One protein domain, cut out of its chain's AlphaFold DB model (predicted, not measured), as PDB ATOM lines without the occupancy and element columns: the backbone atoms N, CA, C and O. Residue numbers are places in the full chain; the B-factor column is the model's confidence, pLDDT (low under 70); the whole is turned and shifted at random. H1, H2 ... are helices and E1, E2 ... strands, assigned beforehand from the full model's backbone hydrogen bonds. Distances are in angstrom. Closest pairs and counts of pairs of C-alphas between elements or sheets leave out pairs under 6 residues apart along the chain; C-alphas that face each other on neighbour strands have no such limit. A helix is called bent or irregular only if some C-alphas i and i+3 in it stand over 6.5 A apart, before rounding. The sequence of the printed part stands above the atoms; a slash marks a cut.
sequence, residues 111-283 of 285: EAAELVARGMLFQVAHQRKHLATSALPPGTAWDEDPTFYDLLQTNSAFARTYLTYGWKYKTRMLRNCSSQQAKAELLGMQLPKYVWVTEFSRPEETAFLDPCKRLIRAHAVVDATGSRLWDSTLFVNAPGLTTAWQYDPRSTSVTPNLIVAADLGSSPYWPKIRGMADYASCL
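Overview. This is residues 111 to 283 of the 285 residues of an uncharacterized protein of Erythrobacter sp (UniProt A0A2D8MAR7). What is the main picture? One twisted sheet of six strands, E1 to E6, is the middle of three layers, helices lying on both faces of it: the long, kinked helix H1 crosses one face, with H2 on that same side, and the short helices H3 and H4 pack on the other. The loop of residues 249 to 254, between E5 and E6, sticks out. How is it put together? The printed part has 173 residues, with four named helices and six named strands in the order H1 H2 E1 H3 H4 E2 E3 E4 E5 E6, of mixed class; the sheet runs E1 E2 E3 E4 E5 E6, all antiparallel. It is compact, with a radius of gyration of the C-alphas of 15.4 A, and spans 49 by 39 by 30 A.

Arrangement. What does the first helix meet? H1, residues 111 to 135, is on the sheet of E1, residues 158 to 165, E2, 194 to 201, E3, 218 to 223, E4, 233 to 238, E5, 241 to 246, and E6, 257 to 262, at a height over the sheet of 7.8 A, its closest C-alphas to E3 being those of Ala 117 and Ala 220, 5.4 A apart. It only just runs across the strands, at 60.1 degrees to E3 on the local plane. With residues 118 to 126 alone it touches H2, residues 146 to 153, in a helical hairpin at a steep tilt of 44 degrees, opposite ways, the closest C-alphas being those of Ala 125 and Tyr 149 at 5.5 A. How do the strands pair? E1 and E2 are antiparallel neighbours, with N 160 and O 199 within hydrogen-bond range at 2.9 A. E2 to E6 form a meander, each strand the antiparallel neighbour of the one before; in its hairpins, N 198 and O 220 are 2.9 A apart, N 221 and O 235 2.8 A, N 236 and O 243 2.8 A, and N 244 and O 259 2.9 A. What is on the opposite face from H1? H3, residues 166 to 174, stands up from the sheet over E1, its line rising 46 degrees out of the local plane, and H4, residues 180 to 188, runs along the strands over E5, at a height over the sheet of 9.2 A. H3 and H4 touch as a helical hairpin at a shallow tilt of 25 degrees, opposite ways, the closest C-alphas being those of Leu 174 and Lys 183 at 5.7 A. Are the helix backbones complete? In H2, H3 and H4 every O i to N i+4 pair is within hydrogen-bond range; in H1 19 of 21 are.

Along the chain. Where does H1 run? It goes from C-alpha 111 at (-10.115, 66.207, -46.666) to C-alpha 135 at (-31.365, 43.248, -50.931), 31.6 A. It is irregular, with C-alphas 126 and 129 8.1 A apart, and has a kink of 73 degrees near residue 129. How long are the other elements? H2 spans 10.4 A, H3 12.4 A and H4 12.6 A. E1 spans 22.6 A, E2 22.8 A, E3 17.3 A, E4 13.9 A, E5 15.8 A and E6 16.1 A, ending at C-alpha 262 at (-26.311, 42.393, -48.163).

Size, cuts and confidence. How large is it? The two C-alphas farthest apart, those of Leu 209 and Thr 252, are 50.1 A apart. Is it continuous, and which link is long? The printed part has no cut; the link from E2 to E3 is long, with 16 residues. Residues 263 to 283, after E6, hold no named element. Where is confidence low? The mean pLDDT of the printed part is 89.8, and residues 229 to 230 and 247 to 256 are under 70.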
ATOM      1  N   GLU A 111      -9.135  65.708 -47.635       94.62
ATOM      2  CA  GLU A 111     -10.115  66.207 -46.666       94.62
ATOM      3  C   GLU A 111     -11.533  66.152 -47.236       94.62
ATOM      4  O   GLU A 111     -12.468  65.727 -46.559       94.62
ATOM      5  N   ALA A 112     -11.702  66.579 -48.492       94.56
ATOM      6  CA  ALA A 112     -12.990  66.524 -49.167       94.56
ATOM      7  C   ALA A 112     -13.441  65.072 -49.369       94.56
ATOM      8  O   ALA A 112     -14.594  64.758 -49.079       94.56
ATOM      9  N   ALA A 113     -12.530  64.191 -49.789       95.81
ATOM     10  CA  ALA A 113     -12.817  62.774 -49.981       95.81
ATOM     11  C   ALA A 113     -13.205  62.067 -48.674       95.81
ATOM     12  O   ALA A 113     -14.172  61.309 -48.651       95.81
ATOM     13  N   GLU A 114     -12.516  62.354 -47.564       96.31
ATOM     14  CA  GLU A 114     -12.874  61.805 -46.250       96.31
ATOM     15  C   GLU A 114     -14.261  62.268 -45.797       96.31
ATOM     16  O   GLU A 114     -15.034  61.473 -45.264       96.31
ATOM     17  N   LEU A 115     -14.605  63.537 -46.038       94.38
ATOM     18  CA  LEU A 115     -15.927  64.070 -45.704       94.38
ATOM     19  C   LEU A 115     -17.036  63.411 -46.535       94.38
ATOM     20  O   LEU A 115     -18.086  63.091 -45.980       94.38
ATOM     21  N   VAL A 116     -16.799  63.167 -47.829       95.06
ATOM     22  CA  VAL A 116     -17.721  62.407 -48.695       95.06
ATOM     23  C   VAL A 116     -17.869  60.970 -48.188       95.06
ATOM     24  O   VAL A 116     -18.988  60.501 -47.991       95.06
ATOM     25  N   ALA A 117     -16.757  60.295 -47.892       96.00
ATOM     26  CA  ALA A 117     -16.743  58.929 -47.374       96.00
ATOM     27  C   ALA A 117     -17.506  58.788 -46.045       96.00
ATOM     28  O   ALA A 117     -18.333  57.888 -45.900       96.00
ATOM     29  N   ARG A 118     -17.264  59.698 -45.089       96.00
ATOM     30  CA  ARG A 118     -17.987  59.752 -43.808       96.00
ATOM     31  C   ARG A 118     -19.479  59.974 -44.022       96.00
ATOM     32  O   ARG A 118     -20.282  59.264 -43.425       96.00
ATOM     33  N   GLY A 119     -19.844  60.924 -44.884       94.88
ATOM     34  CA  GLY A 119     -21.242  61.209 -45.211       94.88
ATOM     35  C   GLY A 119     -21.960  59.992 -45.793       94.88
ATOM     36  O   GLY A 119     -23.056  59.655 -45.349       94.88
ATOM     37  N   MET A 120     -21.312  59.282 -46.718       94.44
ATOM     38  CA  MET A 120     -21.889  58.087 -47.324       94.44
ATOM     39  C   MET A 120     -22.047  56.943 -46.314       94.44
ATOM     40  O   MET A 120     -23.107  56.326 -46.249       94.44
ATOM     41  N   LEU A 121     -21.038  56.674 -45.479       95.62
ATOM     42  CA  LEU A 121     -21.172  55.649 -44.439       95.62
ATOM     43  C   LEU A 121     -22.213  56.012 -43.383       95.62
ATOM     44  O   LEU A 121     -22.919  55.126 -42.910       95.62
ATOM     45  N   PHE A 122     -22.351  57.291 -43.040       95.88
ATOM     46  CA  PHE A 122     -23.428  57.757 -42.172       95.88
ATOM     47  C   PHE A 122     -24.804  57.465 -42.789       95.88
ATOM     48  O   PHE A 122     -25.686  56.945 -42.105       95.88
ATOM     49  N   GLN A 123     -24.984  57.730 -44.088       94.62
ATOM     50  CA  GLN A 123     -26.226  57.406 -44.799       94.62
ATOM     51  C   GLN A 123     -26.497  55.898 -44.824       94.62
ATOM     52  O   GLN A 123     -27.605  55.481 -44.484       94.62
ATOM     53  N   VAL A 124     -25.486  55.080 -45.137       94.50
ATOM     54  CA  VAL A 124     -25.587  53.612 -45.083       94.50
ATOM     55  C   VAL A 124     -25.971  53.153 -43.676       94.50
ATOM     56  O   VAL A 124     -26.895  52.362 -43.529       94.50
ATOM     57  N   ALA A 125     -25.337  53.688 -42.630       95.88
ATOM     58  CA  ALA A 125     -25.647  53.362 -41.240       95.88
ATOM     59  C   ALA A 125     -27.086  53.730 -40.854       95.88
ATOM     60  O   ALA A 125     -27.757  52.969 -40.151       95.88
ATOM     61  N   HIS A 126     -27.570  54.887 -41.308       95.75
ATOM     62  CA  HIS A 126     -28.923  55.367 -41.040       95.75
ATOM     63  C   HIS A 126     -29.989  54.541 -41.776       95.75
ATOM     64  O   HIS A 126     -31.015  54.197 -41.194       95.75
ATOM     65  N   GLN A 127     -29.727  54.168 -43.030       94.75
ATOM     66  CA  GLN A 127     -30.667  53.437 -43.885       94.75
ATOM     67  C   GLN A 127     -30.485  51.915 -43.846       94.75
ATOM     68  O   GLN A 127     -31.212  51.205 -44.538       94.75
ATOM     69  N   ARG A 128     -29.548  51.392 -43.042       94.25
ATOM     70  CA  ARG A 128     -29.099  49.992 -43.113       94.25
ATOM     71  C   ARG A 128     -30.249  48.989 -43.169       94.25
ATOM     72  O   ARG A 128     -30.320  48.218 -44.110       94.25
ATOM     73  N   LYS A 129     -31.212  49.049 -42.244       93.56
ATOM     74  CA  LYS A 129     -32.326  48.087 -42.195       93.56
ATOM     75  C   LYS A 129     -33.161  48.096 -43.477       93.56
ATOM     76  O   LYS A 129     -33.532  47.034 -43.955       93.56
ATOM     77  N   HIS A 130     -33.406  49.276 -44.045       93.62
ATOM     78  CA  HIS A 130     -34.110  49.407 -45.317       93.62
ATOM     79  C   HIS A 130     -33.294  48.797 -46.467       93.62
ATOM     80  O   HIS A 130     -33.821  47.986 -47.230       93.62
ATOM     81  N   LEU A 131     -31.999  49.124 -46.543       93.25
ATOM     82  CA  LEU A 131     -31.069  48.573 -47.537       93.25
ATOM     83  C   LEU A 131     -30.988  47.034 -47.456       93.25
ATOM     84  O   LEU A 131     -31.043  46.366 -48.487       93.25
ATOM     85  N   ALA A 132     -30.974  46.474 -46.241       92.50
ATOM     86  CA  ALA A 132     -31.081  45.037 -45.961       92.50
ATOM     87  C   ALA A 132     -32.261  44.400 -46.666       92.50
ATOM     88  O   ALA A 132     -32.126  43.460 -47.441       92.50
ATOM     89  N   THR A 133     -33.440  44.939 -46.361       91.06
ATOM     90  CA  THR A 133     -34.717  44.352 -46.742       91.06
ATOM     91  C   THR A 133     -34.984  44.507 -48.228       91.06
ATOM     92  O   THR A 133     -35.754  43.732 -48.782       91.06
ATOM     93  N   SER A 134     -34.342  45.480 -48.885       89.69
ATOM     94  CA  SER A 134     -34.363  45.588 -50.345       89.69
ATOM     95  C   SER A 134     -33.432  44.593 -51.039       89.69
ATOM     96  O   SER A 134     -33.682  44.249 -52.189       89.69
ATOM     97  N   ALA A 135     -32.372  44.141 -50.361       89.94
ATOM     98  CA  ALA A 135     -31.365  43.248 -50.931       89.94
ATOM     99  C   ALA A 135     -31.604  41.762 -50.601       89.94
ATOM    100  O   ALA A 135     -31.157  40.895 -51.348       89.94
ATOM    101  N   LEU A 136     -32.305  41.457 -49.503       88.75
ATOM    102  CA  LEU A 136     -32.563  40.091 -49.035       88.75
ATOM    103  C   LEU A 136     -34.058  39.789 -48.895       88.75
ATOM    104  O   LEU A 136     -34.845  40.689 -48.598       88.75
ATOM    105  N   PRO A 137     -34.460  38.507 -49.006       87.56
ATOM    106  CA  PRO A 137     -35.810  38.084 -48.660       87.56
ATOM    107  C   PRO A 137     -36.183  38.473 -47.217       87.56
ATOM    108  O   PRO A 137     -35.323  38.409 -46.326       87.56
ATOM    109  N   PRO A 138     -37.458  38.809 -46.943       85.19
ATOM    110  CA  PRO A 138     -37.916  39.144 -45.598       85.19
ATOM    111  C   PRO A 138     -37.554  38.067 -44.567       85.19
ATOM    112  O   PRO A 138     -37.786  36.882 -44.789       85.19
ATOM    113  N   GLY A 139     -37.000  38.487 -43.427       82.19
ATOM    114  CA  GLY A 139     -36.609  37.589 -42.332       82.19
ATOM    115  C   GLY A 139     -35.232  36.929 -42.481       82.19
ATOM    116  O   GLY A 139     -34.812  36.218 -41.572       82.19
ATOM    117  N   THR A 140     -34.510  37.181 -43.578       88.06
ATOM    118  CA  THR A 140     -33.130  36.698 -43.740       88.06
ATOM    119  C   THR A 140     -32.195  37.483 -42.821       88.06
ATOM    120  O   THR A 140     -32.196  38.714 -42.830       88.06
ATOM    121  N   ALA A 141     -31.406  36.770 -42.014       87.56
ATOM    122  CA  ALA A 141     -30.350  37.379 -41.213       87.56
ATOM    123  C   ALA A 141     -29.206  37.887 -42.107       87.56
ATOM    124  O   ALA A 141     -29.042  37.439 -43.238       87.56
ATOM    125  N   TRP A 142     -28.410  38.809 -41.579       91.44
ATOM    126  CA  TRP A 142     -27.258  39.393 -42.259       91.44
ATOM    127  C   TRP A 142     -26.182  39.788 -41.245       91.44
ATOM    128  O   TRP A 142     -26.474  39.903 -40.048       91.44
ATOM    129  N   ASP A 143     -24.958  40.024 -41.706       89.75
ATOM    130  CA  ASP A 143     -23.811  40.251 -40.818       89.75
ATOM    131  C   ASP A 143     -23.674  41.711 -40.377       89.75
ATOM    132  O   ASP A 143     -22.635  42.353 -40.530       89.75
ATOM    133  N   GLU A 144     -24.752  42.257 -39.825       91.56
ATOM    134  CA  GLU A 144     -24.725  43.586 -39.230       91.56
ATOM    135  C   GLU A 144     -23.855  43.613 -37.971       91.56
ATOM    136  O   GLU A 144     -23.919  42.727 -37.120       91.56
ATOM    137  N   ASP A 145     -23.104  44.702 -37.813       94.69
ATOM    138  CA  ASP A 145     -22.389  45.046 -36.585       94.69
ATOM    139  C   ASP A 145     -23.017  46.311 -35.978       94.69
ATOM    140  O   ASP A 145     -22.594  47.427 -36.306       94.69
ATOM    141  N   PRO A 146     -24.047  46.179 -35.114       94.44
ATOM    142  CA  PRO A 146     -24.753  47.331 -34.558       94.44
ATOM    143  C   PRO A 146     -23.811  48.285 -33.825       94.44
ATOM    144  O   PRO A 146     -23.902  49.495 -34.001       94.44
ATOM    145  N   THR A 147     -22.846  47.735 -33.082       95.56
ATOM    146  CA  THR A 147     -21.896  48.531 -32.295       95.56
ATOM    147  C   THR A 147     -21.013  49.409 -33.178       95.56
ATOM    148  O   THR A 147     -20.763  50.567 -32.853       95.56
ATOM    149  N   PHE A 148     -20.580  48.900 -34.334       96.75
ATOM    150  CA  PHE A 148     -19.831  49.707 -35.290       96.75
ATOM    151  C   PHE A 148     -20.720  50.734 -36.006       96.75
ATOM    152  O   PHE A 148     -20.293  51.866 -36.236       96.75
ATOM    153  N   TYR A 149     -21.970  50.385 -36.321       96.81
ATOM    154  CA  TYR A 149     -22.918  51.344 -36.889       96.81
ATOM    155  C   TYR A 149     -23.224  52.512 -35.942       96.81
ATOM    156  O   TYR A 149     -23.312  53.650 -36.406       96.81
ATOM    157  N   ASP A 150     -23.295  52.274 -34.633       95.75
ATOM    158  CA  ASP A 150     -23.465  53.334 -33.633       95.75
ATOM    159  C   ASP A 150     -22.255  54.293 -33.611       95.75
ATOM    160  O   ASP A 150     -22.412  55.516 -33.505       95.75
ATOM    161  N   LEU A 151     -21.034  53.781 -33.820       95.81
ATOM    162  CA  LEU A 151     -19.838  54.622 -33.985       95.81
ATOM    163  C   LEU A 151     -19.906  55.494 -35.244       95.81
ATOM    164  O   LEU A 151     -19.461  56.642 -35.218       95.81
ATOM    165  N   LEU A 152     -20.464  54.982 -36.345       95.62
ATOM    166  CA  LEU A 152     -20.674  55.776 -37.561       95.62
ATOM    167  C   LEU A 152     -21.709  56.884 -37.330       95.62
ATOM    168  O   LEU A 152     -21.498  58.017 -37.764       95.62
ATOM    169  N   GLN A 153     -22.794  56.591 -36.607       93.31
ATOM    170  CA  GLN A 153     -23.851  57.563 -36.302       93.31
ATOM    171  C   GLN A 153     -23.387  58.674 -35.355       93.31
ATOM    172  O   GLN A 153     -23.767  59.831 -35.526       93.31
ATOM    173  N   THR A 154     -22.530  58.343 -34.391       93.12
ATOM    174  CA  THR A 154     -21.911  59.321 -33.480       93.12
ATOM    175  C   THR A 154     -20.650  59.968 -34.062       93.12
ATOM    176  O   THR A 154     -20.029  60.800 -33.405       93.12
ATOM    177  N   ASN A 155     -20.266  59.606 -35.295       93.25
ATOM    178  CA  ASN A 155     -19.054  60.067 -35.973       93.25
ATOM    179  C   ASN A 155     -17.767  59.833 -35.146       93.25
ATOM    180  O   ASN A 155     -16.814  60.611 -35.205       93.25
ATOM    181  N   SER A 156     -17.750  58.742 -34.382       95.38
ATOM    182  CA  SER A 156     -16.637  58.313 -33.523       95.38
ATOM    183  C   SER A 156     -15.783  57.220 -34.173       95.38
ATOM    184  O   SER A 156     -14.741  56.845 -33.643       95.38
ATOM    185  N   ALA A 157     -16.188  56.718 -35.345       96.44
ATOM    186  CA  ALA A 157     -15.370  55.796 -36.124       96.44
ATOM    187  C   ALA A 157     -14.061  56.468 -36.575       96.44
ATOM    188  O   ALA A 157     -14.057  57.563 -37.164       96.44
ATOM    189  N   PHE A 158     -12.954  55.775 -36.319       96.94
ATOM    190  CA  PHE A 158     -11.619  56.188 -36.725       96.94
ATOM    191  C   PHE A 158     -11.477  56.061 -38.238       96.94
ATOM    192  O   PHE A 158     -11.820  55.015 -38.787       96.94
ATOM    193  N   ALA A 159     -10.958  57.097 -38.902       97.56
ATOM    194  CA  ALA A 159     -10.749  57.091 -40.346       97.56
ATOM    195  C   ALA A 159      -9.275  57.192 -40.740       97.56
ATOM    196  O   ALA A 159      -8.491  57.973 -40.193       97.56
ATOM    197  N   ARG A 160      -8.919  56.461 -41.791       97.12
ATOM    198  CA  ARG A 160      -7.643  56.594 -42.483       97.12
ATOM    199  C   ARG A 160      -7.890  56.790 -43.970       97.12
ATOM    200  O   ARG A 160      -8.336  55.872 -44.651       97.12
ATOM    201  N   THR A 161      -7.543  57.971 -44.469       98.00
ATOM    202  CA  THR A 161      -7.745  58.350 -45.871       98.00
ATOM    203  C   THR A 161      -6.424  58.386 -46.622       98.00
ATOM    204  O   THR A 161      -5.469  59.014 -46.165       98.00
ATOM    205  N   TYR A 162      -6.366  57.752 -47.792       97.81
ATOM    206  CA  TYR A 162      -5.201  57.816 -48.672       97.81
ATOM    207  C   TYR A 162      -5.565  57.691 -50.152       97.81
ATOM    208  O   TYR A 162      -6.547  57.055 -50.534       97.81
ATOM    209  N   LEU A 163      -4.706  58.249 -51.002       97.81
ATOM    210  CA  LEU A 163      -4.749  58.089 -52.444       97.81
ATOM    211  C   LEU A 163      -4.061  56.786 -52.839       97.81
ATOM    212  O   LEU A 163      -3.003  56.409 -52.312       97.81
ATOM    213  N   THR A 164      -4.632  56.094 -53.814       96.69
ATOM    214  CA  THR A 164      -3.953  54.987 -54.477       96.69
ATOM    215  C   THR A 164      -4.430  54.826 -55.913       96.69
ATOM    216  O   THR A 164      -5.339  55.515 -56.372       96.69
ATOM    217  N   TYR A 165      -3.792  53.914 -56.639       95.81
ATOM    218  CA  TYR A 165      -4.264  53.535 -57.959       95.81
ATOM    219  C   TYR A 165      -5.488  52.628 -57.837       95.81
ATOM    220  O   TYR A 165      -5.447  51.671 -57.058       95.81
ATOM    221  N   GLY A 166      -6.524  52.854 -58.650       95.56
ATOM    222  CA  GLY A 166      -7.749  52.041 -58.627       95.56
ATOM    223  C   GLY A 166      -7.467  50.542 -58.767       95.56
ATOM    224  O   GLY A 166      -7.949  49.731 -57.978       95.56
ATOM    225  N   TRP A 167      -6.572  50.166 -59.686       94.56
ATOM    226  CA  TRP A 167      -6.166  48.768 -59.875       94.56
ATOM    227  C   TRP A 167      -5.419  48.176 -58.665       94.56
ATOM    228  O   TRP A 167      -5.602  46.995 -58.359       94.56
ATOM    229  N   LYS A 168      -4.606  48.973 -57.947       94.31
ATOM    230  CA  LYS A 168      -3.896  48.519 -56.735       94.31
ATOM    231  C   LYS A 168      -4.878  48.279 -55.598       94.31
ATOM    232  O   LYS A 168      -4.790  47.252 -54.932       94.31
ATOM    233  N   TYR A 169      -5.818  49.205 -55.407       95.19
ATOM    234  CA  TYR A 169      -6.911  49.044 -54.454       95.19
ATOM    235  C   TYR A 169      -7.714  47.768 -54.754       95.19
ATOM    236  O   TYR A 169      -7.837  46.913 -53.877       95.19
ATOM    237  N   LYS A 170      -8.161  47.594 -56.006       94.75
ATOM    238  CA  LYS A 170      -8.923  46.416 -56.443       94.75
ATOM    239  C   LYS A 170      -8.164  45.121 -56.171       94.75
ATOM    240  O   LYS A 170      -8.679  44.241 -55.494       94.75
ATOM    241  N   THR A 171      -6.910  45.036 -56.612       93.31
ATOM    242  CA  THR A 171      -6.052  43.857 -56.390       93.31
ATOM    243  C   THR A 171      -5.934  43.504 -54.909       93.31
ATOM    244  O   THR A 171      -6.049  42.340 -54.533       93.31
ATOM    245  N   ARG A 172      -5.729  44.513 -54.057       92.56
ATOM    246  CA  ARG A 172      -5.567  44.327 -52.616       92.56
ATOM    247  C   ARG A 172      -6.849  43.839 -51.951       92.56
ATOM    248  O   ARG A 172      -6.785  42.899 -51.171       92.56
ATOM    249  N   MET A 173      -7.996  44.435 -52.275       92.06
ATOM    250  CA  MET A 173      -9.289  44.017 -51.720       92.06
ATOM    251  C   MET A 173      -9.641  42.576 -52.096       92.06
ATOM    252  O   MET A 173     -10.053  41.804 -51.236       92.06
ATOM    253  N   LEU A 174      -9.394  42.172 -53.345       92.31
ATOM    254  CA  LEU A 174      -9.660  40.800 -53.798       92.31
ATOM    255  C   LEU A 174      -8.832  39.748 -53.043       92.31
ATOM    256  O   LEU A 174      -9.303  38.630 -52.824       92.31
ATOM    257  N   ARG A 175      -7.624  40.120 -52.609       90.81
ATOM    258  CA  ARG A 175      -6.712  39.277 -51.818       90.81
ATOM    259  C   ARG A 175      -6.925  39.371 -50.308       90.81
ATOM    260  O   ARG A 175      -6.271  38.647 -49.569       90.81
ATOM    261  N   ASN A 176      -7.793  40.267 -49.849       90.62
ATOM    262  CA  ASN A 176      -8.077  40.450 -48.433       90.62
ATOM    263  C   ASN A 176      -9.194  39.502 -47.960       90.62
ATOM    264  O   ASN A 176      -9.801  38.796 -48.767       90.62
ATOM    265  N   CYS A 177      -9.513  39.508 -46.668       87.19
ATOM    266  CA  CYS A 177     -10.605  38.717 -46.084       87.19
ATOM    267  C   CYS A 177     -11.993  39.379 -46.215       87.19
ATOM    268  O   CYS A 177     -12.873  39.122 -45.405       87.19
ATOM    269  N   SER A 178     -12.216  40.237 -47.217       86.31
ATOM    270  CA  SER A 178     -13.548  40.809 -47.463       86.31
ATOM    271  C   SER A 178     -14.543  39.747 -47.957       86.31
ATOM    272  O   SER A 178     -14.135  38.735 -48.537       86.31
ATOM    273  N   SER A 179     -15.844  40.011 -47.788       89.38
ATOM    274  CA  SER A 179     -16.928  39.127 -48.241       89.38
ATOM    275  C   SER A 179     -16.813  38.791 -49.737       89.38
ATOM    276  O   SER A 179     -16.322  39.587 -50.548       89.38
ATOM    277  N   GLN A 180     -17.276  37.597 -50.122       89.12
ATOM    278  CA  GLN A 180     -17.275  37.172 -51.530       89.12
ATOM    279  C   GLN A 180     -18.160  38.072 -52.393       89.12
ATOM    280  O   GLN A 180     -17.802  38.373 -53.528       89.12
ATOM    281  N   GLN A 181     -19.267  38.557 -51.833       88.44
ATOM    282  CA  GLN A 181     -20.162  39.486 -52.509       88.44
ATOM    283  C   GLN A 181     -19.470  40.825 -52.794       88.44
ATOM    284  O   GLN A 181     -19.424  41.248 -53.946       88.44
ATOM    285  N   ALA A 182     -18.812  41.440 -51.803       90.31
ATOM    286  CA  ALA A 182     -18.033  42.661 -52.022       90.31
ATOM    287  C   ALA A 182     -16.941  42.470 -53.087       90.31
ATOM    288  O   ALA A 182     -16.691  43.361 -53.901       90.31
ATOM    289  N   LYS A 183     -16.288  41.297 -53.110       92.44
ATOM    290  CA  LYS A 183     -15.302  40.954 -54.145       92.44
ATOM    291  C   LYS A 183     -15.941  40.823 -55.525       92.44
ATOM    292  O   LYS A 183     -15.358  41.318 -56.487       92.44
ATOM    293  N   ALA A 184     -17.106  40.186 -55.628       91.00
ATOM    294  CA  ALA A 184     -17.839  40.027 -56.879       91.00
ATOM    295  C   ALA A 184     -18.252  41.386 -57.464       91.00
ATOM    296  O   ALA A 184     -17.952  41.662 -58.626       91.00
ATOM    297  N   GLU A 185     -18.821  42.271 -56.639       90.50
ATOM    298  CA  GLU A 185     -19.171  43.629 -57.072       90.50
ATOM    299  C   GLU A 185     -17.933  44.399 -57.533       90.50
ATOM    300  O   GLU A 185     -17.900  44.979 -58.620       90.50
ATOM    301  N   LEU A 186     -16.853  44.339 -56.752       91.75
ATOM    302  CA  LEU A 186     -15.616  45.030 -57.085       91.75
ATOM    303  C   LEU A 186     -14.950  44.483 -58.362       91.75
ATOM    304  O   LEU A 186     -14.309  45.242 -59.100       91.75
ATOM    305  N   LEU A 187     -15.085  43.183 -58.653       91.44
ATOM    306  CA  LEU A 187     -14.620  42.572 -59.904       91.44
ATOM    307  C   LEU A 187     -15.328  43.163 -61.124       91.44
ATOM    308  O   LEU A 187     -14.645  43.434 -62.115       91.44
ATOM    309  N   GLY A 188     -16.632  43.429 -61.027       87.25
ATOM    310  CA  GLY A 188     -17.422  44.060 -62.088       87.25
ATOM    311  C   GLY A 188     -17.087  45.536 -62.322       87.25
ATOM    312  O   GLY A 188     -17.265  46.048 -63.425       87.25
ATOM    313  N   MET A 189     -16.534  46.225 -61.322       88.94
ATOM    314  CA  MET A 189     -16.259  47.660 -61.412       88.94
ATOM    315  C   MET A 189     -15.005  48.006 -62.224       88.94
ATOM    316  O   MET A 189     -13.922  47.431 -62.031       88.94
ATOM    317  N   GLN A 190     -15.126  49.043 -63.054       88.56
ATOM    318  CA  GLN A 190     -13.997  49.780 -63.618       88.56
ATOM    319  C   GLN A 190     -13.699  50.987 -62.728       88.56
ATOM    320  O   GLN A 190     -14.539  51.863 -62.557       88.56
ATOM    321  N   LEU A 191     -12.502  51.023 -62.142       92.06
ATOM    322  CA  LEU A 191     -12.081  52.130 -61.287       92.06
ATOM    323  C   LEU A 191     -11.207  53.114 -62.071       92.06
ATOM    324  O   LEU A 191     -10.386  52.672 -62.885       92.06
ATOM    325  N   PRO A 192     -11.312  54.426 -61.795       92.81
ATOM    326  CA  PRO A 192     -10.428  55.416 -62.389       92.81
ATOM    327  C   PRO A 192      -8.973  55.177 -61.967       92.81
ATOM    328  O   PRO A 192      -8.666  54.428 -61.031       92.81
ATOM    329  N   LYS A 193      -8.042  55.841 -62.669       94.50
ATOM    330  CA  LYS A 193      -6.601  55.695 -62.414       94.50
ATOM    331  C   LYS A 193      -6.269  55.942 -60.944       94.50
ATOM    332  O   LYS A 193      -5.529  55.144 -60.376       94.50
ATOM    333  N   TYR A 194      -6.819  57.003 -60.358       96.81
ATOM    334  CA  TYR A 194      -6.639  57.365 -58.957       96.81
ATOM    335  C   TYR A 194      -7.971  57.349 -58.219       96.81
ATOM    336  O   TYR A 194      -8.968  57.859 -58.722       96.81
ATOM    337  N   VAL A 195      -7.956  56.794 -57.014       97.19
ATOM    338  CA  VAL A 195      -9.094  56.786 -56.094       97.19
ATOM    339  C   VAL A 195      -8.625  57.182 -54.703       97.19
ATOM    340  O   VAL A 195      -7.524  56.808 -54.276       97.19
ATOM    341  N   TRP A 196      -9.472  57.917 -53.994       97.94
ATOM    342  CA  TRP A 196      -9.369  58.081 -52.554       97.94
ATOM    343  C   TRP A 196     -10.024  56.886 -51.878       97.94
ATOM    344  O   TRP A 196     -11.138  56.500 -52.227       97.94
ATOM    345  N   VAL A 197      -9.328  56.292 -50.918       98.12
ATOM    346  CA  VAL A 197      -9.869  55.224 -50.080       98.12
ATOM    347  C   VAL A 197      -9.851  55.717 -48.650       98.12
ATOM    348  O   VAL A 197      -8.793  56.101 -48.148       98.12
ATOM    349  N   THR A 198     -11.010  55.668 -48.007       98.38
ATOM    350  CA  THR A 198     -11.146  55.939 -46.580       98.38
ATOM    351  C   THR A 198     -11.506  54.643 -45.883       98.38
ATOM    352  O   THR A 198     -12.594  54.108 -46.087       98.38
ATOM    353  N   GLU A 199     -10.569  54.124 -45.099       98.06
ATOM    354  CA  GLU A 199     -10.748  52.957 -44.237       98.06
ATOM    355  C   GLU A 199     -11.305  53.409 -42.884       98.06
ATOM    356  O   GLU A 199     -10.867  54.431 -42.352       98.06
ATOM    357  N   PHE A 200     -12.243  52.643 -42.327       98.12
ATOM    358  CA  PHE A 200     -12.879  52.912 -41.046       98.12
ATOM    359  C   PHE A 200     -12.769  51.723 -40.103       98.12
ATOM    360  O   PHE A 200     -12.983  50.573 -40.497       98.12
ATOM    361  N   SER A 201     -12.498  52.029 -38.843       97.50
ATOM    362  CA  SER A 201     -12.253  51.045 -37.792       97.50
ATOM    363  C   SER A 201     -12.828  51.517 -36.470       97.50
ATOM    364  O   SER A 201     -13.138  52.705 -36.298       97.50
ATOM    365  N   ARG A 202     -12.921  50.599 -35.509       96.00
ATOM    366  CA  ARG A 202     -13.065  51.014 -34.119       96.00
ATOM    367  C   ARG A 202     -11.735  51.599 -33.633       96.00
ATOM    368  O   ARG A 202     -10.680  51.119 -34.064       96.00
ATOM    369  N   PRO A 203     -11.743  52.636 -32.786       92.88
ATOM    370  CA  PRO A 203     -10.506  53.267 -32.339       92.88
ATOM    371  C   PRO A 203      -9.494  52.274 -31.735       92.88
ATOM    372  O   PRO A 203      -8.328  52.277 -32.136       92.88
ATOM    373  N   GLU A 204      -9.947  51.350 -30.889       92.25
ATOM    374  CA  GLU A 204      -9.131  50.321 -30.233       92.25
ATOM    375  C   GLU A 204      -8.461  49.334 -31.207       92.25
ATOM    376  O   GLU A 204      -7.391  48.800 -30.925       92.25
ATOM    377  N   GLU A 205      -9.023  49.145 -32.401       94.62
ATOM    378  CA  GLU A 205      -8.496  48.231 -33.425       94.62
ATOM    379  C   GLU A 205      -7.345  48.836 -34.238       94.62
ATOM    380  O   GLU A 205      -6.830  48.208 -35.162       94.62
ATOM    381  N   THR A 206      -6.950  50.077 -33.945       92.44
ATOM    382  CA  THR A 206      -5.983  50.833 -34.762       92.44
ATOM    383  C   THR A 206      -4.752  51.309 -34.000       92.44
ATOM    384  O   THR A 206      -3.794  51.778 -34.630       92.44
ATOM    385  N   ALA A 207      -4.748  51.146 -32.674       89.94
ATOM    386  CA  ALA A 207      -3.677  51.603 -31.797       89.94
ATOM    387  C   ALA A 207      -2.357  50.842 -32.015       89.94
ATOM    388  O   ALA A 207      -1.284  51.419 -31.874       89.94
ATOM    389  N   PHE A 208      -2.416  49.574 -32.434       92.25
ATOM    390  CA  PHE A 208      -1.237  48.712 -32.562       92.25
ATOM    391  C   PHE A 208      -0.155  49.293 -33.483       92.25
ATOM    392  O   PHE A 208      -0.444  49.750 -34.592       92.25
ATOM    393  N   LEU A 209       1.115  49.212 -33.078       92.19
ATOM    394  CA  LEU A 209       2.253  49.557 -33.943       92.19
ATOM    395  C   LEU A 209       2.400  48.578 -35.115       92.19
ATOM    396  O   LEU A 209       2.650  49.005 -36.245       92.19
ATOM    397  N   ASP A 210       2.159  47.292 -34.857       91.69
ATOM    398  CA  ASP A 210       2.115  46.244 -35.872       91.69
ATOM    399  C   ASP A 210       0.872  46.407 -36.770       91.69
ATOM    400  O   ASP A 210      -0.260  46.318 -36.281       91.69
ATOM    401  N   PRO A 211       1.039  46.646 -38.084       91.31
ATOM    402  CA  PRO A 211      -0.086  46.805 -38.993       91.31
ATOM    403  C   PRO A 211      -0.912  45.526 -39.203       91.31
ATOM    404  O   PRO A 211      -2.080  45.658 -39.564       91.31
ATOM    405  N   CYS A 212      -0.365  44.325 -38.969       92.06
ATOM    406  CA  CYS A 212      -1.117  43.067 -39.080       92.06
ATOM    407  C   CYS A 212      -2.131  42.876 -37.941       92.06
ATOM    408  O   CYS A 212      -3.109  42.152 -38.106       92.06
ATOM    409  N   LYS A 213      -1.946  43.573 -36.813       93.19
ATOM    410  CA  LYS A 213      -2.890  43.574 -35.681       93.19
ATOM    411  C   LYS A 213      -4.000  44.611 -35.822       93.19
ATOM    412  O   LYS A 213      -4.913  44.651 -35.004       93.19
ATOM    413  N   ARG A 214      -3.923  45.469 -36.843       94.50
ATOM    414  CA  ARG A 214      -4.943  46.482 -37.113       94.50
ATOM    415  C   ARG A 214      -6.059  45.901 -37.961       94.50
ATOM    416  O   ARG A 214      -5.791  45.162 -38.907       94.50
ATOM    417  N   LEU A 215      -7.290  46.315 -37.684       95.44
ATOM    418  CA  LEU A 215      -8.469  45.842 -38.409       95.44
ATOM    419  C   LEU A 215      -9.252  47.000 -39.012       95.44
ATOM    420  O   LEU A 215      -9.378  48.063 -38.410       95.44
ATOM    421  N   ILE A 216      -9.788  46.774 -40.205       96.38
ATOM    422  CA  ILE A 216     -10.724  47.647 -40.904       96.38
ATOM    423  C   ILE A 216     -12.091  46.970 -40.909       96.38
ATOM    424  O   ILE A 216     -12.212  45.792 -41.242       96.38
ATOM    425  N   ARG A 217     -13.115  47.739 -40.542       96.31
ATOM    426  CA  ARG A 217     -14.516  47.307 -40.436       96.31
ATOM    427  C   ARG A 217     -15.350  47.768 -41.623       96.31
ATOM    428  O   ARG A 217     -16.286  47.086 -42.018       96.31
ATOM    429  N   ALA A 218     -15.013  48.925 -42.183       96.75
ATOM    430  CA  ALA A 218     -15.673  49.476 -43.354       96.75
ATOM    431  C   ALA A 218     -14.698  50.287 -44.204       96.75
ATOM    432  O   ALA A 218     -13.634  50.702 -43.744       96.75
ATOM    433  N   HIS A 219     -15.061  50.555 -45.450       96.81
ATOM    434  CA  HIS A 219     -14.374  51.547 -46.261       96.81
ATOM    435  C   HIS A 219     -15.300  52.154 -47.307       96.81
ATOM    436  O   HIS A 219     -16.299  51.557 -47.703       96.81
ATOM    437  N   ALA A 220     -14.912  53.331 -47.783       97.12
ATOM    438  CA  ALA A 220     -15.495  53.952 -48.959       97.12
ATOM    439  C   ALA A 220     -14.395  54.304 -49.966       97.12
ATOM    440  O   ALA A 220     -13.274  54.664 -49.595       97.12
ATOM    441  N   VAL A 221     -14.734  54.197 -51.245       97.44
ATOM    442  CA  VAL A 221     -13.888  54.540 -52.386       97.44
ATOM    443  C   VAL A 221     -14.524  55.711 -53.104       97.44
ATOM    444  O   VAL A 221     -15.680  55.629 -53.512       97.44
ATOM    445  N   VAL A 222     -13.761  56.779 -53.284       96.31
ATOM    446  CA  VAL A 222     -14.206  58.016 -53.922       96.31
ATOM    447  C   VAL A 222     -13.312  58.307 -55.127       96.31
ATOM    448  O   VAL A 222     -12.091  58.139 -55.067       96.31
ATOM    449  N   ASP A 223     -13.911  58.732 -56.236       94.75
ATOM    450  CA  ASP A 223     -13.196  59.178 -57.427       94.75
ATOM    451  C   ASP A 223     -12.340  60.413 -57.103       94.75
ATOM    452  O   ASP A 223     -12.840  61.453 -56.674       94.75
ATOM    453  N   ALA A 224     -11.030  60.307 -57.332       95.12
ATOM    454  CA  ALA A 224     -10.088  61.394 -57.084       95.12
ATOM    455  C   ALA A 224     -10.208  62.555 -58.090       95.12
ATOM    456  O   ALA A 224      -9.691  63.648 -57.841       95.12
ATOM    457  N   THR A 225     -10.876  62.321 -59.221       90.19
ATOM    458  CA  THR A 225     -11.160  63.312 -60.268       90.19
ATOM    459  C   THR A 225     -12.534  63.971 -60.100       90.19
ATOM    460  O   THR A 225     -12.830  64.965 -60.760       90.19
ATOM    461  N   GLY A 226     -13.366  63.432 -59.204       84.88
ATOM    462  CA  GLY A 226     -14.715  63.920 -58.953       84.88
ATOM    463  C   GLY A 226     -14.761  65.267 -58.229       84.88
ATOM    464  O   GLY A 226     -13.756  65.809 -57.759       84.88
ATOM    465  N   SER A 227     -15.975  65.797 -58.096       78.25
ATOM    466  CA  SER A 227     -16.274  66.978 -57.284       78.25
ATOM    467  C   SER A 227     -16.987  66.564 -56.004       78.25
ATOM    468  O   SER A 227     -17.809  65.655 -56.008       78.25
ATOM    469  N   ARG A 228     -16.762  67.299 -54.911       70.00
ATOM    470  CA  ARG A 228     -17.499  67.104 -53.651       70.00
ATOM    471  C   ARG A 228     -19.023  67.268 -53.806       70.00
ATOM    472  O   ARG A 228     -19.770  66.813 -52.948       70.00
ATOM    473  N   LEU A 229     -19.469  67.952 -54.859       62.75
ATOM    474  CA  LEU A 229     -20.879  68.252 -55.126       62.75
ATOM    475  C   LEU A 229     -21.580  67.202 -56.003       62.75
ATOM    476  O   LEU A 229     -22.777  67.327 -56.236       62.75
ATOM    477  N   TRP A 230     -20.847  66.210 -56.511       61.53
ATOM    478  CA  TRP A 230     -21.372  65.154 -57.379       61.53
ATOM    479  C   TRP A 230     -21.192  63.791 -56.708       61.53
ATOM    480  O   TRP A 230     -20.270  63.636 -55.902       61.53
ATOM    481  N   ASP A 231     -22.020  62.806 -57.074       72.94
ATOM    482  CA  ASP A 231     -21.883  61.396 -56.676       72.94
ATOM    483  C   ASP A 231     -20.534  60.824 -57.135       72.94
ATOM    484  O   ASP A 231     -20.395  60.212 -58.192       72.94
ATOM    485  N   SER A 232     -19.504  61.094 -56.336       88.50
ATOM    486  CA  SER A 232     -18.122  60.680 -56.577       88.50
ATOM    487  C   SER A 232     -17.781  59.406 -55.811       88.50
ATOM    488  O   SER A 232     -16.694  58.860 -55.982       88.50
ATOM    489  N   THR A 233     -18.674  58.933 -54.939       92.56
ATOM    490  CA  THR A 233     -18.493  57.654 -54.257       92.56
ATOM    491  C   THR A 233     -18.716  56.530 -55.252       92.56
ATOM    492  O   THR A 233     -19.761  56.455 -55.878       92.56
ATOM    493  N   LEU A 234     -17.738  55.645 -55.379       93.31
ATOM    494  CA  LEU A 234     -17.768  54.520 -56.308       93.31
ATOM    495  C   LEU A 234     -18.236  53.246 -55.604       93.31
ATOM    496  O   LEU A 234     -19.023  52.476 -56.150       93.31
ATOM    497  N   PHE A 235     -17.738  53.024 -54.388       95.19
ATOM    498  CA  PHE A 235     -17.916  51.780 -53.650       95.19
ATOM    499  C   PHE A 235     -17.922  52.049 -52.150       95.19
ATOM    500  O   PHE A 235     -17.107  52.833 -51.661       95.19
ATOM    501  N   VAL A 236     -18.792  51.370 -51.419       95.69
ATOM    502  CA  VAL A 236     -18.824  51.348 -49.960       95.69
ATOM    503  C   VAL A 236     -19.019  49.913 -49.518       95.69
ATOM    504  O   VAL A 236     -19.886  49.209 -50.026       95.69
ATOM    505  N   ASN A 237     -18.238  49.500 -48.536       95.56
ATOM    506  CA  ASN A 237     -18.434  48.242 -47.838       95.56
ATOM    507  C   ASN A 237     -18.451  48.541 -46.342       95.56
ATOM    508  O   ASN A 237     -17.542  49.195 -45.824       95.56
ATOM    509  N   ALA A 238     -19.507  48.093 -45.684       95.62
ATOM    510  CA  ALA A 238     -19.736  48.153 -44.254       95.62
ATOM    511  C   ALA A 238     -20.166  46.759 -43.754       95.62
ATOM    512  O   ALA A 238     -20.538  45.911 -44.566       95.62
ATOM    513  N   PRO A 239     -20.144  46.498 -42.436       94.88
ATOM    514  CA  PRO A 239     -20.514  45.191 -41.895       94.88
ATOM    515  C   PRO A 239     -21.907  44.731 -42.355       94.88
ATOM    516  O   PRO A 239     -22.921  45.317 -41.977       94.88
ATOM    517  N   GLY A 240     -21.938  43.704 -43.206       93.44
ATOM    518  CA  GLY A 240     -23.167  43.137 -43.768       93.44
ATOM    519  C   GLY A 240     -23.779  43.910 -44.941       93.44
ATOM    520  O   GLY A 240     -24.838  43.515 -45.422       93.44
ATOM    521  N   LEU A 241     -23.144  44.978 -45.433       94.94
ATOM    522  CA  LEU A 241     -23.675  45.826 -46.501       94.94
ATOM    523  C   LEU A 241     -22.602  46.299 -47.479       94.94
ATOM    524  O   LEU A 241     -21.650  46.979 -47.103       94.94
ATOM    525  N   THR A 242     -22.852  46.078 -48.763       94.69
ATOM    526  CA  THR A 242     -22.086  46.665 -49.858       94.69
ATOM    527  C   THR A 242     -22.995  47.568 -50.687       94.69
ATOM    528  O   THR A 242     -24.092  47.171 -51.079       94.69
ATOM    529  N   THR A 243     -22.541  48.787 -50.981       93.44
ATOM    530  CA  THR A 243     -23.167  49.652 -51.983       93.44
ATOM    531  C   THR A 243     -22.154  50.023 -53.057       93.44
ATOM    532  O   THR A 243     -21.013  50.385 -52.766       93.44
ATOM    533  N   ALA A 244     -22.539  49.891 -54.319       91.88
ATOM    534  CA  ALA A 244     -21.639  50.114 -55.441       91.88
ATOM    535  C   ALA A 244     -22.384  50.774 -56.591       91.88
ATOM    536  O   ALA A 244     -23.492  50.369 -56.936       91.88
ATOM    537  N   TRP A 245     -21.758  51.761 -57.218       84.88
ATOM    538  CA  TRP A 245     -22.268  52.318 -58.461       84.88
ATOM    539  C   TRP A 245     -21.670  51.539 -59.623       84.88
ATOM    540  O   TRP A 245     -20.452  51.532 -59.818       84.88
ATOM    541  N   GLN A 246     -22.526  50.865 -60.387       76.12
ATOM    542  CA  GLN A 246     -22.111  50.142 -61.582       76.12
ATOM    543  C   GLN A 246     -22.710  50.752 -62.841       76.12
ATOM    544  O   GLN A 246     -23.842  51.238 -62.876       76.12
ATOM    545  N   TYR A 247     -21.906  50.689 -63.894       69.62
ATOM    546  CA  TYR A 247     -22.300  51.007 -65.250       69.62
ATOM    547  C   TYR A 247     -22.516  49.697 -66.006       69.62
ATOM    548  O   TYR A 247     -21.600  48.873 -66.038       69.62
ATOM    549  N   ASP A 248     -23.689  49.491 -66.614       67.31
ATOM    550  CA  ASP A 248     -23.869  48.375 -67.548       67.31
ATOM    551  C   ASP A 248     -23.355  48.810 -68.929       67.31
ATOM    552  O   ASP A 248     -24.014  49.618 -69.587       67.31
ATOM    553  N   PRO A 249     -22.217  48.274 -69.410       64.31
ATOM    554  CA  PRO A 249     -21.665  48.643 -70.711       64.31
ATOM    555  C   PRO A 249     -22.552  48.238 -71.892       64.31
ATOM    556  O   PRO A 249     -22.287  48.644 -73.021       64.31
ATOM    557  N   ARG A 250     -23.580  47.414 -71.659       68.62
ATOM    558  CA  ARG A 250     -24.562  46.995 -72.667       68.62
ATOM    559  C   ARG A 250     -25.811  47.873 -72.651       68.62
ATOM    560  O   ARG A 250     -26.599  47.801 -73.591       68.62
ATOM    561  N   SER A 251     -26.009  48.670 -71.600       67.12
ATOM    562  CA  SER A 251     -27.114  49.618 -71.543       67.12
ATOM    563  C   SER A 251     -26.797  50.830 -72.410       67.12
ATOM    564  O   SER A 251     -25.730  51.430 -72.310       67.12
ATOM    565  N   THR A 252     -27.745  51.224 -73.257       62.91
ATOM    566  CA  THR A 252     -27.674  52.490 -73.996       62.91
ATOM    567  C   THR A 252     -27.985  53.695 -73.106       62.91
ATOM    568  O   THR A 252     -27.681  54.826 -73.487       62.91
ATOM    569  N   SER A 253     -28.565  53.479 -71.917       61.56
ATOM    570  CA  SER A 253     -28.712  54.521 -70.902       61.56
ATOM    571  C   SER A 253     -27.416  54.654 -70.105       61.56
ATOM    572  O   SER A 253     -26.871  53.675 -69.601       61.56
ATOM    573  N   VAL A 254     -26.925  55.889 -69.969       60.59
ATOM    574  CA  VAL A 254     -25.689  56.180 -69.225       60.59
ATOM    575  C   VAL A 254     -25.946  56.265 -67.711       60.59
ATOM    576  O   VAL A 254     -25.109  56.745 -66.953       60.59
ATOM    577  N   THR A 255     -27.125  55.848 -67.246       63.50
ATOM    578  CA  THR A 255     -27.514  56.020 -65.847       63.50
ATOM    579  C   THR A 255     -26.806  54.967 -64.997       63.50
ATOM    580  O   THR A 255     -27.047  53.775 -65.200       63.50
ATOM    581  N   PRO A 256     -25.927  55.366 -64.064       67.06
ATOM    582  CA  PRO A 256     -25.320  54.414 -63.151       67.06
ATOM    583  C   PRO A 256     -26.411  53.825 -62.253       67.06
ATOM    584  O   PRO A 256     -27.272  54.546 -61.745       67.06
ATOM    585  N   ASN A 257     -26.373  52.511 -62.060       77.38
ATOM    586  CA  ASN A 257     -27.275  51.827 -61.144       77.38
ATOM    587  C   ASN A 257     -26.580  51.687 -59.791       77.38
ATOM    588  O   ASN A 257     -25.457  51.179 -59.713       77.38
ATOM    589  N   LEU A 258     -27.256  52.129 -58.730       85.44
ATOM    590  CA  LEU A 258     -26.835  51.835 -57.369       85.44
ATOM    591  C   LEU A 258     -27.191  50.382 -57.062       85.44
ATOM    592  O   LEU A 258     -28.363  50.023 -56.965       85.44
ATOM    593  N   ILE A 259     -26.169  49.558 -56.899       88.81
ATOM    594  CA  ILE A 259     -26.301  48.196 -56.407       88.81
ATOM    595  C   ILE A 259     -26.201  48.237 -54.892       88.81
ATOM    596  O   ILE A 259     -25.300  48.864 -54.332       88.81
ATOM    597  N   VAL A 260     -27.135  47.551 -54.247       91.56
ATOM    598  CA  VAL A 260     -27.128  47.290 -52.814       91.56
ATOM    599  C   VAL A 260     -27.089  45.785 -52.650       91.56
ATOM    600  O   VAL A 260     -27.975  45.083 -53.134       91.56
ATOM    601  N   ALA A 261     -26.059  45.299 -51.975       90.94
ATOM    602  CA  ALA A 261     -25.922  43.904 -51.618       90.94
ATOM    603  C   ALA A 261     -25.800  43.786 -50.101       90.94
ATOM    604  O   ALA A 261     -25.190  44.626 -49.438       90.94
ATOM    605  N   ALA A 262     -26.415  42.747 -49.562       90.75
ATOM    606  CA  ALA A 262     -26.311  42.393 -48.163       90.75
ATOM    607  C   ALA A 262     -25.460  41.135 -48.041       90.75
ATOM    608  O   ALA A 262     -25.698  40.144 -48.735       90.75
ATOM    609  N   ASP A 263     -24.475  41.189 -47.156       84.88
ATOM    610  CA  ASP A 263     -23.416  40.196 -47.106       84.88
ATOM    611  C   ASP A 263     -23.627  39.210 -45.953       84.88
ATOM    612  O   ASP A 263     -23.949  39.591 -44.824       84.88
ATOM    613  N   LEU A 264     -23.367  37.938 -46.256       81.50
ATOM    614  CA  LEU A 264     -23.121  36.869 -45.292       81.50
ATOM    615  C   LEU A 264     -21.625  36.516 -45.342       81.50
ATOM    616  O   LEU A 264     -21.028  36.452 -46.420       81.50
ATOM    617  N   GLY A 265     -21.009  36.293 -44.188       81.62
ATOM    618  CA  GLY A 265     -19.561  36.171 -44.018       81.62
ATOM    619  C   GLY A 265     -18.795  37.502 -44.059       81.62
ATOM    620  O   GLY A 265     -17.664  37.526 -44.547       81.62
ATOM    621  N   SER A 266     -19.384  38.615 -43.612       86.19
ATOM    622  CA  SER A 266     -18.653  39.877 -43.457       86.19
ATOM    623  C   SER A 266     -17.705  39.774 -42.262       86.19
ATOM    624  O   SER A 266     -18.119  39.542 -41.128       86.19
ATOM    625  N   SER A 267     -16.410  39.946 -42.513       88.19
ATOM    626  CA  SER A 267     -15.388  39.963 -41.472       88.19
ATOM    627  C   SER A 267     -14.511  41.203 -41.585       88.19
ATOM    628  O   SER A 267     -14.285  41.694 -42.699       88.19
ATOM    629  N   PRO A 268     -13.955  41.687 -40.460       92.75
ATOM    630  CA  PRO A 268     -12.899  42.683 -40.497       92.75
ATOM    631  C   PRO A 268     -11.716  42.182 -41.320       92.75
ATOM    632  O   PRO A 268     -11.472  40.979 -41.430       92.75
ATOM    633  N   TYR A 269     -10.965  43.114 -41.887       92.81
ATOM    634  CA  TYR A 269      -9.841  42.796 -42.759       92.81
ATOM    635  C   TYR A 269      -8.683  43.772 -42.544       92.81
ATOM    636  O   TYR A 269      -8.827  44.792 -41.873       92.81
ATOM    637  N   TRP A 270      -7.509  43.473 -43.097       94.50
ATOM    638  CA  TRP A 270      -6.310  44.265 -42.811       94.50
ATOM    639  C   TRP A 270      -6.247  45.571 -43.614       94.50
ATOM    640  O   TRP A 270      -6.688  45.607 -44.771       94.50
ATOM    641  N   PRO A 271      -5.649  46.637 -43.052       93.00
ATOM    642  CA  PRO A 271      -5.476  47.907 -43.749       93.00
ATOM    643  C   PRO A 271      -4.499  47.799 -44.925       93.00
ATOM    644  O   PRO A 271      -3.799  46.803 -45.122       93.00
ATOM    645  N   LYS A 272      -4.359  48.877 -45.702       91.38
ATOM    646  CA  LYS A 272      -3.196  49.034 -46.593       91.38
ATOM    647  C   LYS A 272      -1.885  48.975 -45.796       91.38
ATOM    648  O   LYS A 272      -1.610  49.888 -45.009       91.38
ATOM    649  N   ILE A 273      -1.036  47.994 -46.111       88.62
ATOM    650  CA  ILE A 273       0.346  47.888 -45.618       88.62
ATOM    651  C   ILE A 273       1.314  48.158 -46.777       88.62
ATOM    652  O   ILE A 273       1.182  47.601 -47.867       88.62
ATOM    653  N   ARG A 274       2.254  49.089 -46.586       81.69
ATOM    654  CA  ARG A 274       3.195  49.491 -47.643       81.69
ATOM    655  C   ARG A 274       4.178  48.347 -47.916       81.69
ATOM    656  O   ARG A 274       4.742  47.794 -46.986       81.69
ATOM    657  N   GLY A 275       4.394  48.030 -49.193       81.31
ATOM    658  CA  GLY A 275       5.341  46.991 -49.620       81.31
ATOM    659  C   GLY A 275       4.785  45.564 -49.622       81.31
ATOM    660  O   GLY A 275       5.443  44.679 -50.152       81.31
ATOM    661  N   MET A 276       3.571  45.342 -49.110       82.19
ATOM    662  CA  MET A 276       2.951  44.015 -49.073       82.19
ATOM    663  C   MET A 276       1.964  43.815 -50.225       82.19
ATOM    664  O   MET A 276       1.167  44.703 -50.540       82.19
ATOM    665  N   ALA A 277       2.039  42.646 -50.864       72.38
ATOM    666  CA  ALA A 277       1.191  42.266 -51.998       72.38
ATOM    667  C   ALA A 277       0.030  41.331 -51.610       72.38
ATOM    668  O   ALA A 277      -0.947  41.225 -52.359       72.38
ATOM    669  N   ASP A 278       0.147  40.661 -50.468       75.75
ATOM    670  CA  ASP A 278      -0.866  39.811 -49.852       75.75
ATOM    671  C   ASP A 278      -0.838  39.986 -48.327       75.75
ATOM    672  O   ASP A 278      -0.025  40.744 -47.792       75.75
ATOM    673  N   TYR A 279      -1.771  39.319 -47.655       83.19
ATOM    674  CA  TYR A 279      -1.940  39.362 -46.206       83.19
ATOM    675  C   TYR A 279      -1.668  38.007 -45.551       83.19
ATOM    676  O   TYR A 279      -2.013  37.804 -44.389       83.19
ATOM    677  N   ALA A 280      -1.040  37.076 -46.276       81.56
ATOM    678  CA  ALA A 280      -0.776  35.741 -45.756       81.56
ATOM    679  C   ALA A 280       0.140  35.793 -44.526       81.56
ATOM    680  O   ALA A 280      -0.048  35.033 -43.584       81.56
ATOM    681  N   SER A 281       1.075  36.745 -44.480       82.50
ATOM    682  CA  SER A 281       1.928  36.937 -43.304       82.50
ATOM    683  C   SER A 281       1.167  37.427 -42.068       82.50
ATOM    684  O   SER A 281       1.620  37.169 -40.962       82.50
ATOM    685  N   CYS A 282       0.027  38.108 -42.237       86.06
ATOM    686  CA  CYS A 282      -0.812  38.545 -41.119       86.06
ATOM    687  C   CYS A 282      -1.735  37.428 -40.593       86.06
ATOM    688  O   CYS A 282      -2.347  37.588 -39.545       86.06
ATOM    689  N   LEU A 283      -1.857  36.305 -41.313       78.12
ATOM    690  CA  LEU A 283      -2.617  35.129 -40.866       78.12
ATOM    691  C   LEU A 283      -1.828  34.241 -39.892       78.12
ATOM    692  O   LEU A 283      -2.422  33.413 -39.209       78.12
TER     693      LEU A 283